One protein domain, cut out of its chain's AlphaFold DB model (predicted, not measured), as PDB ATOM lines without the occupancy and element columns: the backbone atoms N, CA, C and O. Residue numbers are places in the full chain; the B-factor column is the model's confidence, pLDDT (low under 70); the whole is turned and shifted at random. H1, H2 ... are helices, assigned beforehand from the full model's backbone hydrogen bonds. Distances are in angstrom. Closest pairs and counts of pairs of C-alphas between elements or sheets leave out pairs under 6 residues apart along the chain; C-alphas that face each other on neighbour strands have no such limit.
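Overview. This is residues 107 to 201 of the 322 residues of the protein "POLIIIAc domain-containing protein" of marine sediment metagenome (UniProt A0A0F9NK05). Five helices pack crosswise: H3 lies near the middle with H2 and H5 set across it, H4 crosses H5 at one end, and the long H1 passes across H5. The 95 printed residues, with H1 to H5 in chain order and no named strand, are all helix in class and compact, with a radius of gyration of the C-alphas of 14.2 A and spans of 42 by 28 by 24 A.

Arrangement. H1, residues 107 to 128, touches H5, residues 191 to 201, with residues 120 to 124 alone, closest C-alphas Asp 120 and Leu 200, 6.8 A. H2, residues 135 to 143, touches H3, residues 159 to 168, about perpendicular at 84 degrees, closest C-alphas Leu 138 and Phe 165, 6.4 A. H4, residues 174 to 183, touches H5, closest C-alphas Arg 178 and Pro 191, 4.7 A. Every O i to N i+4 pair is within hydrogen-bond range in H1 to H4, and 5 of 7 in H5.

Along the chain. H1 spans 31.4 A from C-alpha 107 at (-101.321, 29.298, -42.960). H5 ends at C-alpha 201 at (-105.199, 14.681, -62.305).

Size, cuts and confidence. The printed part has no cut. The H2 to H3 link is long. Residues 147 to 149 and 151 have pLDDT under 70.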
ATOM      1  N   GLU A 107     -99.952  29.574 -43.400       95.38
ATOM      2  CA  GLU A 107    -101.321  29.298 -42.960       95.38
ATOM      3  C   GLU A 107    -102.323  29.323 -44.122       95.38
ATOM      4  O   GLU A 107    -103.070  28.365 -44.313       95.38
ATOM      5  N   LYS A 108    -102.293  30.362 -44.967       95.19
ATOM      6  CA  LYS A 108    -103.148  30.414 -46.168       95.19
ATOM      7  C   LYS A 108    -102.865  29.249 -47.113       95.19
ATOM      8  O   LYS A 108    -103.780  28.700 -47.721       95.19
ATOM      9  N   ARG A 109    -101.592  28.872 -47.252       94.44
ATOM     10  CA  ARG A 109    -101.165  27.737 -48.080       94.44
ATOM     11  C   ARG A 109    -101.702  26.417 -47.542       94.44
ATOM     12  O   ARG A 109    -102.238  25.633 -48.323       94.44
ATOM     13  N   ARG A 110    -101.615  26.196 -46.233       95.06
ATOM     14  CA  ARG A 110    -102.155  25.017 -45.555       95.06
ATOM     15  C   ARG A 110    -103.657  24.859 -45.792       95.06
ATOM     16  O   ARG A 110    -104.086  23.757 -46.131       95.06
ATOM     17  N   GLU A 111    -104.438  25.937 -45.704       93.75
ATOM     18  CA  GLU A 111    -105.879  25.877 -45.995       93.75
ATOM     19  C   GLU A 111    -106.150  25.492 -47.459       93.75
ATOM     20  O   GLU A 111    -106.919  24.567 -47.717       93.75
ATOM     21  N   ILE A 112    -105.423  26.074 -48.421       92.31
ATOM     22  CA  ILE A 112    -105.515  25.678 -49.842       92.31
ATOM     23  C   ILE A 112    -105.160  24.193 -50.032       92.31
ATOM     24  O   ILE A 112    -105.782  23.483 -50.827       92.31
ATOM     25  N   ARG A 113    -104.140  23.693 -49.323       92.75
ATOM     26  CA  ARG A 113    -103.743  22.276 -49.375       92.75
ATOM     27  C   ARG A 113    -104.826  21.367 -48.795       92.75
ATOM     28  O   ARG A 113    -105.069  20.304 -49.368       92.75
ATOM     29  N   LYS A 114    -105.492  21.789 -47.716       93.19
ATOM     30  CA  LYS A 114    -106.621  21.082 -47.099       93.19
ATOM     31  C   LYS A 114    -107.834  21.024 -48.029       93.19
ATOM     32  O   LYS A 114    -108.365  19.939 -48.248       93.19
ATOM     33  N   GLU A 115    -108.224  22.138 -48.641       91.81
ATOM     34  CA  GLU A 115    -109.298  22.158 -49.645       91.81
ATOM     35  C   GLU A 115    -108.973  21.202 -50.802       91.81
ATOM     36  O   GLU A 115    -109.767  20.330 -51.162       91.81
ATOM     37  N   ARG A 116    -107.742  21.277 -51.322       90.25
ATOM     38  CA  ARG A 116    -107.286  20.411 -52.414       90.25
ATOM     39  C   ARG A 116    -107.340  18.929 -52.050       90.25
ATOM     40  O   ARG A 116    -107.746  18.135 -52.897       90.25
ATOM     41  N   ILE A 117    -106.904  18.540 -50.847       92.25
ATOM     42  CA  ILE A 117    -106.911  17.124 -50.456       92.25
ATOM     43  C   ILE A 117    -108.335  16.602 -50.280       92.25
ATOM     44  O   ILE A 117    -108.603  15.461 -50.642       92.25
ATOM     45  N   GLN A 118    -109.255  17.433 -49.784       92.50
ATOM     46  CA  GLN A 118    -110.668  17.077 -49.666       92.50
ATOM     47  C   GLN A 118    -111.296  16.857 -51.045       92.50
ATOM     48  O   GLN A 118    -111.963  15.850 -51.263       92.50
ATOM     49  N   GLU A 119    -111.010  17.724 -52.018       91.56
ATOM     50  CA  GLU A 119    -111.467  17.495 -53.390       91.56
ATOM     51  C   GLU A 119    -110.827  16.252 -54.037       91.56
ATOM     52  O   GLU A 119    -111.488  15.536 -54.790       91.56
ATOM     53  N   ASP A 120    -109.530  16.015 -53.805       92.06
ATOM     54  CA  ASP A 120    -108.828  14.825 -54.309       92.06
ATOM     55  C   ASP A 120    -109.418  13.541 -53.695       92.06
ATOM     56  O   ASP A 120    -109.614  12.556 -54.408       92.06
ATOM     57  N   LEU A 121    -109.781  13.566 -52.409       93.75
ATOM     58  CA  LEU A 121    -110.466  12.468 -51.726       93.75
ATOM     59  C   LEU A 121    -111.821  12.146 -52.356       93.75
ATOM     60  O   LEU A 121    -112.059  10.983 -52.658       93.75
ATOM     61  N   GLU A 122    -112.681  13.137 -52.605       92.56
ATOM     62  CA  GLU A 122    -114.004  12.896 -53.208       92.56
ATOM     63  C   GLU A 122    -113.896  12.296 -54.616       92.56
ATOM     64  O   GLU A 122    -114.624  11.366 -54.978       92.56
ATOM     65  N   LYS A 123    -112.925  12.766 -55.410       90.88
ATOM     66  CA  LYS A 123    -112.638  12.187 -56.730       90.88
ATOM     67  C   LYS A 123    -112.209  10.731 -56.628       90.88
ATOM     68  O   LYS A 123    -112.721   9.893 -57.364       90.88
ATOM     69  N   ILE A 124    -111.280  10.431 -55.726       93.12
ATOM     70  CA  ILE A 124    -110.769   9.074 -55.532       93.12
ATOM     71  C   ILE A 124    -111.848   8.152 -54.960       93.12
ATOM     72  O   ILE A 124    -111.983   7.019 -55.421       93.12
ATOM     73  N   LYS A 125    -112.644   8.634 -54.002       94.75
ATOM     74  CA  LYS A 125    -113.800   7.932 -53.443       94.75
ATOM     75  C   LYS A 125    -114.751   7.481 -54.549       94.75
ATOM     76  O   LYS A 125    -115.122   6.311 -54.586       94.75
ATOM     77  N   SER A 126    -115.078   8.388 -55.470       92.31
ATOM     78  CA  SER A 126    -115.903   8.096 -56.646       92.31
ATOM     79  C   SER A 126    -115.211   7.129 -57.615       92.31
ATOM     80  O   SER A 126    -115.804   6.132 -58.019       92.31
ATOM     81  N   TYR A 127    -113.929   7.360 -57.926       92.06
ATOM     82  CA  TYR A 127    -113.151   6.529 -58.854       92.06
ATOM     83  C   TYR A 127    -113.079   5.057 -58.424       92.06
ATOM     84  O   TYR A 127    -113.241   4.164 -59.252       92.06
ATOM     85  N   PHE A 128    -112.854   4.796 -57.134       93.94
ATOM     86  CA  PHE A 128    -112.796   3.437 -56.584       93.94
ATOM     87  C   PHE A 128    -114.140   2.934 -56.043       93.94
ATOM     88  O   PHE A 128    -114.211   1.790 -55.599       93.94
ATOM     89  N   ASN A 129    -115.185   3.768 -56.066       95.25
ATOM     90  CA  ASN A 129    -116.504   3.487 -55.500       95.25
ATOM     91  C   ASN A 129    -116.430   2.902 -54.074       95.25
ATOM     92  O   ASN A 129    -116.951   1.819 -53.802       95.25
ATOM     93  N   SER A 130    -115.714   3.588 -53.174       95.44
ATOM     94  CA  SER A 130    -115.390   3.044 -51.850       95.44
ATOM     95  C   SER A 130    -115.547   4.061 -50.722       95.44
ATOM     96  O   SER A 130    -114.759   4.994 -50.588       95.44
ATOM     97  N   GLU A 131    -116.539   3.837 -49.856       95.69
ATOM     98  CA  GLU A 131    -116.873   4.704 -48.712       95.69
ATOM     99  C   GLU A 131    -115.799   4.740 -47.614       95.69
ATOM    100  O   GLU A 131    -115.763   5.668 -46.806       95.69
ATOM    101  N   ILE A 132    -114.883   3.764 -47.588       96.88
ATOM    102  CA  ILE A 132    -113.746   3.785 -46.656       96.88
ATOM    103  C   ILE A 132    -112.779   4.939 -46.965       96.88
ATOM    104  O   ILE A 132    -112.028   5.368 -46.088       96.88
ATOM    105  N   ILE A 133    -112.806   5.465 -48.193       96.75
ATOM    106  CA  ILE A 133    -112.037   6.634 -48.609       96.75
ATOM    107  C   ILE A 133    -112.791   7.874 -48.128       96.75
ATOM    108  O   ILE A 133    -113.712   8.361 -48.778       96.75
ATOM    109  N   SER A 134    -112.410   8.371 -46.956       95.62
ATOM    110  CA  SER A 134    -113.002   9.561 -46.348       95.62
ATOM    111  C   SER A 134    -111.933  10.410 -45.670       95.62
ATOM    112  O   SER A 134    -110.881   9.903 -45.275       95.62
ATOM    113  N   TYR A 135    -112.212  11.705 -45.497       94.19
ATOM    114  CA  TYR A 135    -111.307  12.611 -44.786       94.19
ATOM    115  C   TYR A 135    -111.037  12.151 -43.348       94.19
ATOM    116  O   TYR A 135    -109.898  12.197 -42.895       94.19
ATOM    117  N   LYS A 136    -112.065  11.635 -42.660       92.88
ATOM    118  CA  LYS A 136    -111.929  11.076 -41.312       92.88
ATOM    119  C   LYS A 136    -110.939   9.911 -41.286       92.88
ATOM    120  O   LYS A 136    -110.004   9.931 -40.501       92.88
ATOM    121  N   ASN A 137    -111.093   8.939 -42.183       95.31
ATOM    122  CA  ASN A 137    -110.198   7.782 -42.208       95.31
ATOM    123  C   ASN A 137    -108.771   8.160 -42.644       95.31
ATOM    124  O   ASN A 137    -107.814   7.543 -42.182       95.31
ATOM    125  N   LEU A 138    -108.607   9.178 -43.501       94.62
ATOM    126  CA  LEU A 138    -107.289   9.735 -43.820       94.62
ATOM    127  C   LEU A 138    -106.639  10.371 -42.579       94.62
ATOM    128  O   LEU A 138    -105.446  10.180 -42.344       94.62
ATOM    129  N   LEU A 139    -107.418  11.100 -41.776       92.94
ATOM    130  CA  LEU A 139    -106.965  11.685 -40.516       92.94
ATOM    131  C   LEU A 139    -106.573  10.594 -39.511       92.94
ATOM    132  O   LEU A 139    -105.454  10.614 -39.002       92.94
ATOM    133  N   ASP A 140    -107.428   9.590 -39.311       91.50
ATOM    134  CA  ASP A 140    -107.151   8.426 -38.458       91.50
ATOM    135  C   ASP A 140    -105.872   7.703 -38.909       91.50
ATOM    136  O   ASP A 140    -105.007   7.372 -38.096       91.50
ATOM    137  N   TYR A 141    -105.692   7.528 -40.223       92.12
ATOM    138  CA  TYR A 141    -104.459   6.989 -40.786       92.12
ATOM    139  C   TYR A 141    -103.249   7.856 -40.434       92.12
ATOM    140  O   TYR A 141    -102.223   7.314 -40.021       92.12
ATOM    141  N   LYS A 142    -103.333   9.183 -40.566       90.69
ATOM    142  CA  LYS A 142    -102.228  10.093 -40.231       90.69
ATOM    143  C   LYS A 142    -101.836   9.985 -38.751       90.69
ATOM    144  O   LYS A 142    -100.648   9.952 -38.438       90.69
ATOM    145  N   PHE A 143    -102.818   9.831 -37.864       88.75
ATOM    146  CA  PHE A 143    -102.627   9.705 -36.416       88.75
ATOM    147  C   PHE A 143    -102.337   8.288 -35.910       88.75
ATOM    148  O   PHE A 143    -102.061   8.130 -34.726       88.75
ATOM    149  N   ARG A 144    -102.335   7.260 -36.769       85.12
ATOM    150  CA  ARG A 144    -102.233   5.838 -36.369       85.12
ATOM    151  C   ARG A 144    -101.071   5.486 -35.427       85.12
ATOM    152  O   ARG A 144    -101.161   4.507 -34.696       85.12
ATOM    153  N   ASN A 145     -99.990   6.265 -35.461       75.69
ATOM    154  CA  ASN A 145     -98.790   6.062 -34.645       75.69
ATOM    155  C   ASN A 145     -98.615   7.125 -33.543       75.69
ATOM    156  O   ASN A 145     -97.585   7.133 -32.873       75.69
ATOM    157  N   TYR A 146     -99.579   8.033 -33.360       78.75
ATOM    158  CA  TYR A 146     -99.505   9.072 -32.336       78.75
ATOM    159  C   TYR A 146    -100.230   8.661 -31.059       78.75
ATOM    160  O   TYR A 146    -101.265   8.002 -31.099       78.75
ATOM    161  N   LYS A 147     -99.683   9.072 -29.913       67.62
ATOM    162  CA  LYS A 147    -100.246   8.724 -28.600       67.62
ATOM    163  C   LYS A 147    -101.519   9.502 -28.265       67.62
ATOM    164  O   LYS A 147    -102.319   9.013 -27.476       67.62
ATOM    165  N   GLU A 148    -101.708  10.683 -28.849       68.50
ATOM    166  CA  GLU A 148    -102.821  11.585 -28.542       68.50
ATOM    167  C   GLU A 148    -103.530  12.007 -29.832       68.50
ATOM    168  O   GLU A 148    -102.907  12.539 -30.742       68.50
ATOM    169  N   TYR A 149    -104.836  11.768 -29.945       65.00
ATOM    170  CA  TYR A 149    -105.594  12.178 -31.127       65.00
ATOM    171  C   TYR A 149    -106.067  13.629 -30.990       65.00
ATOM    172  O   TYR A 149    -106.740  13.978 -30.019       65.00
ATOM    173  N   PHE A 150    -105.769  14.454 -31.993       70.06
ATOM    174  CA  PHE A 150    -106.226  15.840 -32.068       70.06
ATOM    175  C   PHE A 150    -107.100  16.020 -33.306       70.06
ATOM    176  O   PHE A 150    -106.593  16.161 -34.417       70.06
ATOM    177  N   GLU A 151    -108.419  16.061 -33.106       63.28
ATOM    178  CA  GLU A 151    -109.395  16.148 -34.203       63.28
ATOM    179  C   GLU A 151    -109.174  17.373 -35.111       63.28
ATOM    180  O   GLU A 151    -109.435  17.315 -36.308       63.28
ATOM    181  N   ASN A 152    -108.634  18.463 -34.558       73.31
ATOM    182  CA  ASN A 152    -108.449  19.739 -35.253       73.31
ATOM    183  C   ASN A 152    -106.979  20.162 -35.389       73.31
ATOM    184  O   ASN A 152    -106.683  21.357 -35.388       73.31
ATOM    185  N   LEU A 153    -106.041  19.215 -35.494       82.50
ATOM    186  CA  LEU A 153    -104.640  19.580 -35.697       82.50
ATOM    187  C   LEU A 153    -104.433  20.197 -37.097       82.50
ATOM    188  O   LEU A 153    -104.822  19.589 -38.100       82.50
ATOM    189  N   PRO A 154    -103.818  21.388 -37.205       89.38
ATOM    190  CA  PRO A 154    -103.612  22.076 -38.478       89.38
ATOM    191  C   PRO A 154    -102.460  21.450 -39.286       89.38
ATOM    192  O   PRO A 154    -101.344  21.969 -39.340       89.38
ATOM    193  N   LEU A 155    -102.761  20.325 -39.934       94.00
ATOM    194  CA  LEU A 155    -101.859  19.571 -40.807       94.00
ATOM    195  C   LEU A 155    -101.761  20.180 -42.213       94.00
ATOM    196  O   LEU A 155    -102.753  20.664 -42.767       94.00
ATOM    197  N   SER A 156    -100.577  20.103 -42.815       96.38
ATOM    198  CA  SER A 156    -100.324  20.498 -44.201       96.38
ATOM    199  C   SER A 156    -100.330  19.291 -45.128       96.38
ATOM    200  O   SER A 156     -99.333  18.601 -45.314       96.38
ATOM    201  N   TRP A 157    -101.485  19.048 -45.737       94.75
ATOM    202  CA  TRP A 157    -101.705  17.867 -46.563       94.75
ATOM    203  C   TRP A 157    -100.935  17.900 -47.880       94.75
ATOM    204  O   TRP A 157    -100.889  18.909 -48.592       94.75
ATOM    205  N   SER A 158    -100.395  16.754 -48.267       91.94
ATOM    206  CA  SER A 158     -99.812  16.514 -49.577       91.94
ATOM    207  C   SER A 158    -100.571  15.396 -50.307       91.94
ATOM    208  O   SER A 158    -101.427  14.701 -49.763       91.94
ATOM    209  N   ARG A 159    -100.242  15.183 -51.583       91.06
ATOM    210  CA  ARG A 159    -100.750  14.017 -52.322       91.06
ATOM    211  C   ARG A 159    -100.023  12.723 -51.962       91.06
ATOM    212  O   ARG A 159    -100.560  11.655 -52.252       91.06
ATOM    213  N   SER A 160     -98.835  12.797 -51.355       91.19
ATOM    214  CA  SER A 160     -98.155  11.609 -50.832       91.19
ATOM    215  C   SER A 160     -98.919  11.042 -49.631       91.19
ATOM    216  O   SER A 160     -99.029   9.823 -49.537       91.19
ATOM    217  N   ASP A 161     -99.571  11.880 -48.812       93.81
ATOM    218  CA  ASP A 161    -100.476  11.414 -47.748       93.81
ATOM    219  C   ASP A 161    -101.598  10.531 -48.302       93.81
ATOM    220  O   ASP A 161    -101.795   9.403 -47.851       93.81
ATOM    221  N   LEU A 162    -102.301  11.021 -49.327       94.12
ATOM    222  CA  LEU A 162    -103.393  10.292 -49.969       94.12
ATOM    223  C   LEU A 162    -102.899   9.018 -50.662       94.12
ATOM    224  O   LEU A 162    -103.526   7.971 -50.539       94.12
ATOM    225  N   TYR A 163    -101.757   9.079 -51.347       94.25
ATOM    226  CA  TYR A 163    -101.134   7.903 -51.953       94.25
ATOM    227  C   TYR A 163    -100.848   6.809 -50.912       94.25
ATOM    228  O   TYR A 163    -101.274   5.666 -51.077       94.25
ATOM    229  N   ASN A 164    -100.178   7.169 -49.815       93.12
ATOM    230  CA  ASN A 164     -99.793   6.237 -48.758       93.12
ATOM    231  C   ASN A 164    -101.010   5.689 -47.996       93.12
ATOM    232  O   ASN A 164    -101.044   4.507 -47.654       93.12
ATOM    233  N   PHE A 165    -102.034   6.518 -47.788       95.25
ATOM    234  CA  PHE A 165    -103.310   6.093 -47.219       95.25
ATOM    235  C   PHE A 165    -103.973   5.003 -48.067       95.25
ATOM    236  O   PHE A 165    -104.318   3.946 -47.544       95.25
ATOM    237  N   LEU A 166    -104.079   5.189 -49.385       95.88
ATOM    238  CA  LEU A 166    -104.707   4.199 -50.267       95.88
ATOM    239  C   LEU A 166    -103.908   2.893 -50.363       95.88
ATOM    240  O   LEU A 166    -104.511   1.821 -50.425       95.88
ATOM    241  N   ILE A 167    -102.572   2.977 -50.333       94.50
ATOM    242  CA  ILE A 167    -101.695   1.801 -50.208       94.50
ATOM    243  C   ILE A 167    -101.994   1.061 -48.897       94.50
ATOM    244  O   ILE A 167    -102.148  -0.156 -48.904       94.50
ATOM    245  N   SER A 168    -102.137   1.779 -47.777       94.00
ATOM    246  CA  SER A 168    -102.400   1.166 -46.464       94.00
ATOM    247  C   SER A 168    -103.745   0.440 -46.376       94.00
ATOM    248  O   SER A 168    -103.882  -0.516 -45.616       94.00
ATOM    249  N   LEU A 169    -104.722   0.859 -47.185       95.50
ATOM    250  CA  LEU A 169    -106.023   0.202 -47.310       95.50
ATOM    251  C   LEU A 169    -106.023  -0.947 -48.329       95.50
ATOM    252  O   LEU A 169    -107.056  -1.586 -48.511       95.50
ATOM    253  N   ASN A 170    -104.902  -1.203 -49.014       96.00
ATOM    254  CA  ASN A 170    -104.798  -2.124 -50.152       96.00
ATOM    255  C   ASN A 170    -105.755  -1.793 -51.319       96.00
ATOM    256  O   ASN A 170    -106.151  -2.682 -52.068       96.00
ATOM    257  N   ILE A 171    -106.136  -0.519 -51.487       95.75
ATOM    258  CA  ILE A 171    -106.965  -0.059 -52.622       95.75
ATOM    259  C   ILE A 171    -106.121   0.065 -53.894       95.75
ATOM    260  O   ILE A 171    -106.587  -0.198 -55.002       95.75
ATOM    261  N   ILE A 172    -104.861   0.457 -53.721       95.06
ATOM    262  CA  ILE A 172    -103.827   0.444 -54.753       95.06
ATOM    263  C   ILE A 172    -102.618  -0.322 -54.223       95.06
ATOM    264  O   ILE A 172    -102.422  -0.416 -53.014       95.06
ATOM    265  N   ASP A 173    -101.777  -0.825 -55.123       95.19
ATOM    266  CA  ASP A 173    -100.511  -1.462 -54.769       95.19
ATOM    267  C   ASP A 173     -99.371  -0.964 -55.671       95.19
ATOM    268  O   ASP A 173     -99.549  -0.669 -56.858       95.19
ATOM    269  N   GLU A 174     -98.166  -0.840 -55.110       94.00
ATOM    270  CA  GLU A 174     -97.039  -0.249 -55.837       94.00
ATOM    271  C   GLU A 174     -96.588  -1.083 -57.040       94.00
ATOM    272  O   GLU A 174     -96.057  -0.522 -58.003       94.00
ATOM    273  N   LYS A 175     -96.761  -2.409 -56.994       95.50
ATOM    274  CA  LYS A 175     -96.294  -3.316 -58.046       95.50
ATOM    275  C   LYS A 175     -97.140  -3.140 -59.304       95.50
ATOM    276  O   LYS A 175     -96.582  -2.854 -60.363       95.50
ATOM    277  N   THR A 176     -98.460  -3.202 -59.171       95.62
ATOM    278  CA  THR A 176     -99.410  -2.979 -60.264       95.62
ATOM    279  C   THR A 176     -99.250  -1.580 -60.845       95.62
ATOM    280  O   THR A 176     -99.170  -1.412 -62.063       95.62
ATOM    281  N   LEU A 177     -99.145  -0.548 -59.999       95.31
ATOM    282  CA  LEU A 177     -98.953   0.821 -60.484       95.31
ATOM    283  C   LEU A 177     -97.622   0.995 -61.229       95.31
ATOM    284  O   LEU A 177     -97.561   1.748 -62.198       95.31
ATOM    285  N   ARG A 178     -96.562   0.283 -60.828       96.19
ATOM    286  CA  ARG A 178     -95.273   0.281 -61.539       96.19
ATOM    287  C   ARG A 178     -95.377  -0.341 -62.926       96.19
ATOM    288  O   ARG A 178     -94.774   0.177 -63.864       96.19
ATOM    289  N   GLU A 179     -96.096  -1.450 -63.052       96.44
ATOM    290  CA  GLU A 179     -96.329  -2.123 -64.334       96.44
ATOM    291  C   GLU A 179     -97.104  -1.201 -65.282       96.44
ATOM    292  O   GLU A 179     -96.611  -0.890 -66.367       96.44
ATOM    293  N   LYS A 180     -98.203  -0.602 -64.813       94.94
ATOM    294  CA  LYS A 180     -98.960   0.396 -65.587       94.94
ATOM    295  C   LYS A 180     -98.127   1.634 -65.945       94.94
ATOM    296  O   LYS A 180     -98.231   2.169 -67.049       94.94
ATOM    297  N   ALA A 181     -97.254   2.086 -65.040       94.75
ATOM    298  CA  ALA A 181     -96.319   3.178 -65.308       94.75
ATOM    299  C   ALA A 181     -95.321   2.835 -66.426       94.75
ATOM    300  O   ALA A 181     -94.951   3.724 -67.191       94.75
ATOM    301  N   ARG A 182     -94.881   1.571 -66.543       94.94
ATOM    302  CA  ARG A 182     -94.040   1.110 -67.664       94.94
ATOM    303  C   ARG A 182     -94.806   1.142 -68.978       94.94
ATOM    304  O   ARG A 182     -94.291   1.694 -69.943       94.94
ATOM    305  N   GLU A 183     -96.023   0.606 -68.995       94.88
ATOM    306  CA  GLU A 183     -96.880   0.564 -70.188       94.88
ATOM    307  C   GLU A 183     -97.172   1.966 -70.739       94.88
ATOM    308  O   GLU A 183     -97.111   2.194 -71.944       94.88
ATOM    309  N   LYS A 184     -97.415   2.934 -69.849       91.94
ATOM    310  CA  LYS A 184     -97.639   4.348 -70.188       91.94
ATOM    311  C   LYS A 184     -96.354   5.161 -70.393       91.94
ATOM    312  O   LYS A 184     -96.434   6.366 -70.607       91.94
ATOM    313  N   VAL A 185     -95.177   4.533 -70.314       92.38
ATOM    314  CA  VAL A 185     -93.863   5.185 -70.483       92.38
ATOM    315  C   VAL A 185     -93.670   6.369 -69.517       92.38
ATOM    316  O   VAL A 185     -93.072   7.399 -69.828       92.38
ATOM    317  N   ILE A 186     -94.172   6.232 -68.289       88.69
ATOM    318  CA  ILE A 186     -93.993   7.240 -67.245       88.69
ATOM    319  C   ILE A 186     -92.543   7.222 -66.760       88.69
ATOM    320  O   ILE A 186     -91.957   6.166 -66.509       88.69
ATOM    321  N   LYS A 187     -91.959   8.416 -66.584       85.75
ATOM    322  CA  LYS A 187     -90.555   8.612 -66.180       85.75
ATOM    323  C   LYS A 187     -90.183   7.759 -64.960       85.75
ATOM    324  O   LYS A 187     -90.784   7.900 -63.888       85.75
ATOM    325  N   ASN A 188     -89.132   6.949 -65.114       84.94
ATOM    326  CA  ASN A 188     -88.601   5.987 -64.132       84.94
ATOM    327  C   ASN A 188     -89.604   4.903 -63.702       84.94
ATOM    328  O   ASN A 188     -89.447   4.314 -62.634       84.94
ATOM    329  N   SER A 189     -90.665   4.679 -64.486       91.00
ATOM    330  CA  SER A 189     -91.762   3.771 -64.135       91.00
ATOM    331  C   SER A 189     -92.319   4.049 -62.736       91.00
ATOM    332  O   SER A 189     -92.605   3.126 -61.979       91.00
ATOM    333  N   SER A 190     -92.376   5.328 -62.350       92.81
ATOM    334  CA  SER A 190     -92.697   5.731 -60.983       92.81
ATOM    335  C   SER A 190     -94.178   5.471 -60.669       92.81
ATOM    336  O   SER A 190     -95.034   6.102 -61.299       92.81
ATOM    337  N   PRO A 191     -94.491   4.617 -59.669       94.31
ATOM    338  CA  PRO A 191     -95.869   4.369 -59.233       94.31
ATOM    339  C   PRO A 191     -96.588   5.647 -58.797       94.31
ATOM    340  O   PRO A 191     -97.729   5.886 -59.181       94.31
ATOM    341  N   TYR A 192     -95.892   6.509 -58.050       92.06
ATOM    342  CA  TYR A 192     -96.441   7.779 -57.588       92.06
ATOM    343  C   TYR A 192     -96.732   8.747 -58.743       92.06
ATOM    344  O   TYR A 192     -97.782   9.384 -58.759       92.06
ATOM    345  N   ARG A 193     -95.849   8.836 -59.753       91.50
ATOM    346  CA  ARG A 193     -96.116   9.675 -60.938       91.50
ATOM    347  C   ARG A 193     -97.324   9.172 -61.724       91.50
ATOM    348  O   ARG A 193     -98.117  10.002 -62.147       91.50
ATOM    349  N   TYR A 194     -97.479   7.852 -61.864       93.06
ATOM    350  CA  TYR A 194     -98.674   7.254 -62.466       93.06
ATOM    351  C   TYR A 194     -99.937   7.611 -61.687       93.06
ATOM    352  O   TYR A 194    -100.904   8.088 -62.269       93.06
ATOM    353  N   PHE A 195     -99.914   7.432 -60.366       92.94
ATOM    354  CA  PHE A 195    -101.026   7.813 -59.503       92.94
ATOM    355  C   PHE A 195    -101.394   9.294 -59.672       92.94
ATOM    356  O   PHE A 195    -102.559   9.625 -59.880       92.94
ATOM    357  N   LYS A 196    -100.399  10.186 -59.660       89.88
ATOM    358  CA  LYS A 196    -100.622  11.623 -59.831       89.88
ATOM    359  C   LYS A 196    -101.249  11.955 -61.191       89.88
ATOM    360  O   LYS A 196    -102.252  12.660 -61.213       89.88
ATOM    361  N   SER A 197    -100.683  11.472 -62.300       87.69
ATOM    362  CA  SER A 197    -101.134  11.877 -63.640       87.69
ATOM    363  C   SER A 197    -102.400  11.153 -64.097       87.69
ATOM    364  O   SER A 197    -103.313  11.789 -64.614       87.69
ATOM    365  N   GLU A 198    -102.480   9.837 -63.895       88.50
ATOM    366  CA  GLU A 198    -103.544   9.011 -64.476       88.50
ATOM    367  C   GLU A 198    -104.745   8.832 -63.544       88.50
ATOM    368  O   GLU A 198    -105.864   8.694 -64.031       88.50
ATOM    369  N   ILE A 199    -104.533   8.815 -62.221       88.75
ATOM    370  CA  ILE A 199    -105.610   8.581 -61.240       88.75
ATOM    371  C   ILE A 199    -106.126   9.908 -60.670       88.75
ATOM    372  O   ILE A 199    -107.331  10.131 -60.638       88.75
ATOM    373  N   LEU A 200    -105.230  10.797 -60.226       85.06
ATOM    374  CA  LEU A 200    -105.617  12.048 -59.564       85.06
ATOM    375  C   LEU A 200    -105.961  13.187 -60.525       85.06
ATOM    376  O   LEU A 200    -106.984  13.854 -60.364       85.06
ATOM    377  N   GLU A 201    -105.067  13.487 -61.466       78.38
ATOM    378  CA  GLU A 201    -105.199  14.681 -62.305       78.38
ATOM    379  C   GLU A 201    -106.143  14.455 -63.490       78.38
ATOM    380  O   GLU A 201    -106.898  15.365 -63.842       78.38
TER     381      GLU A 201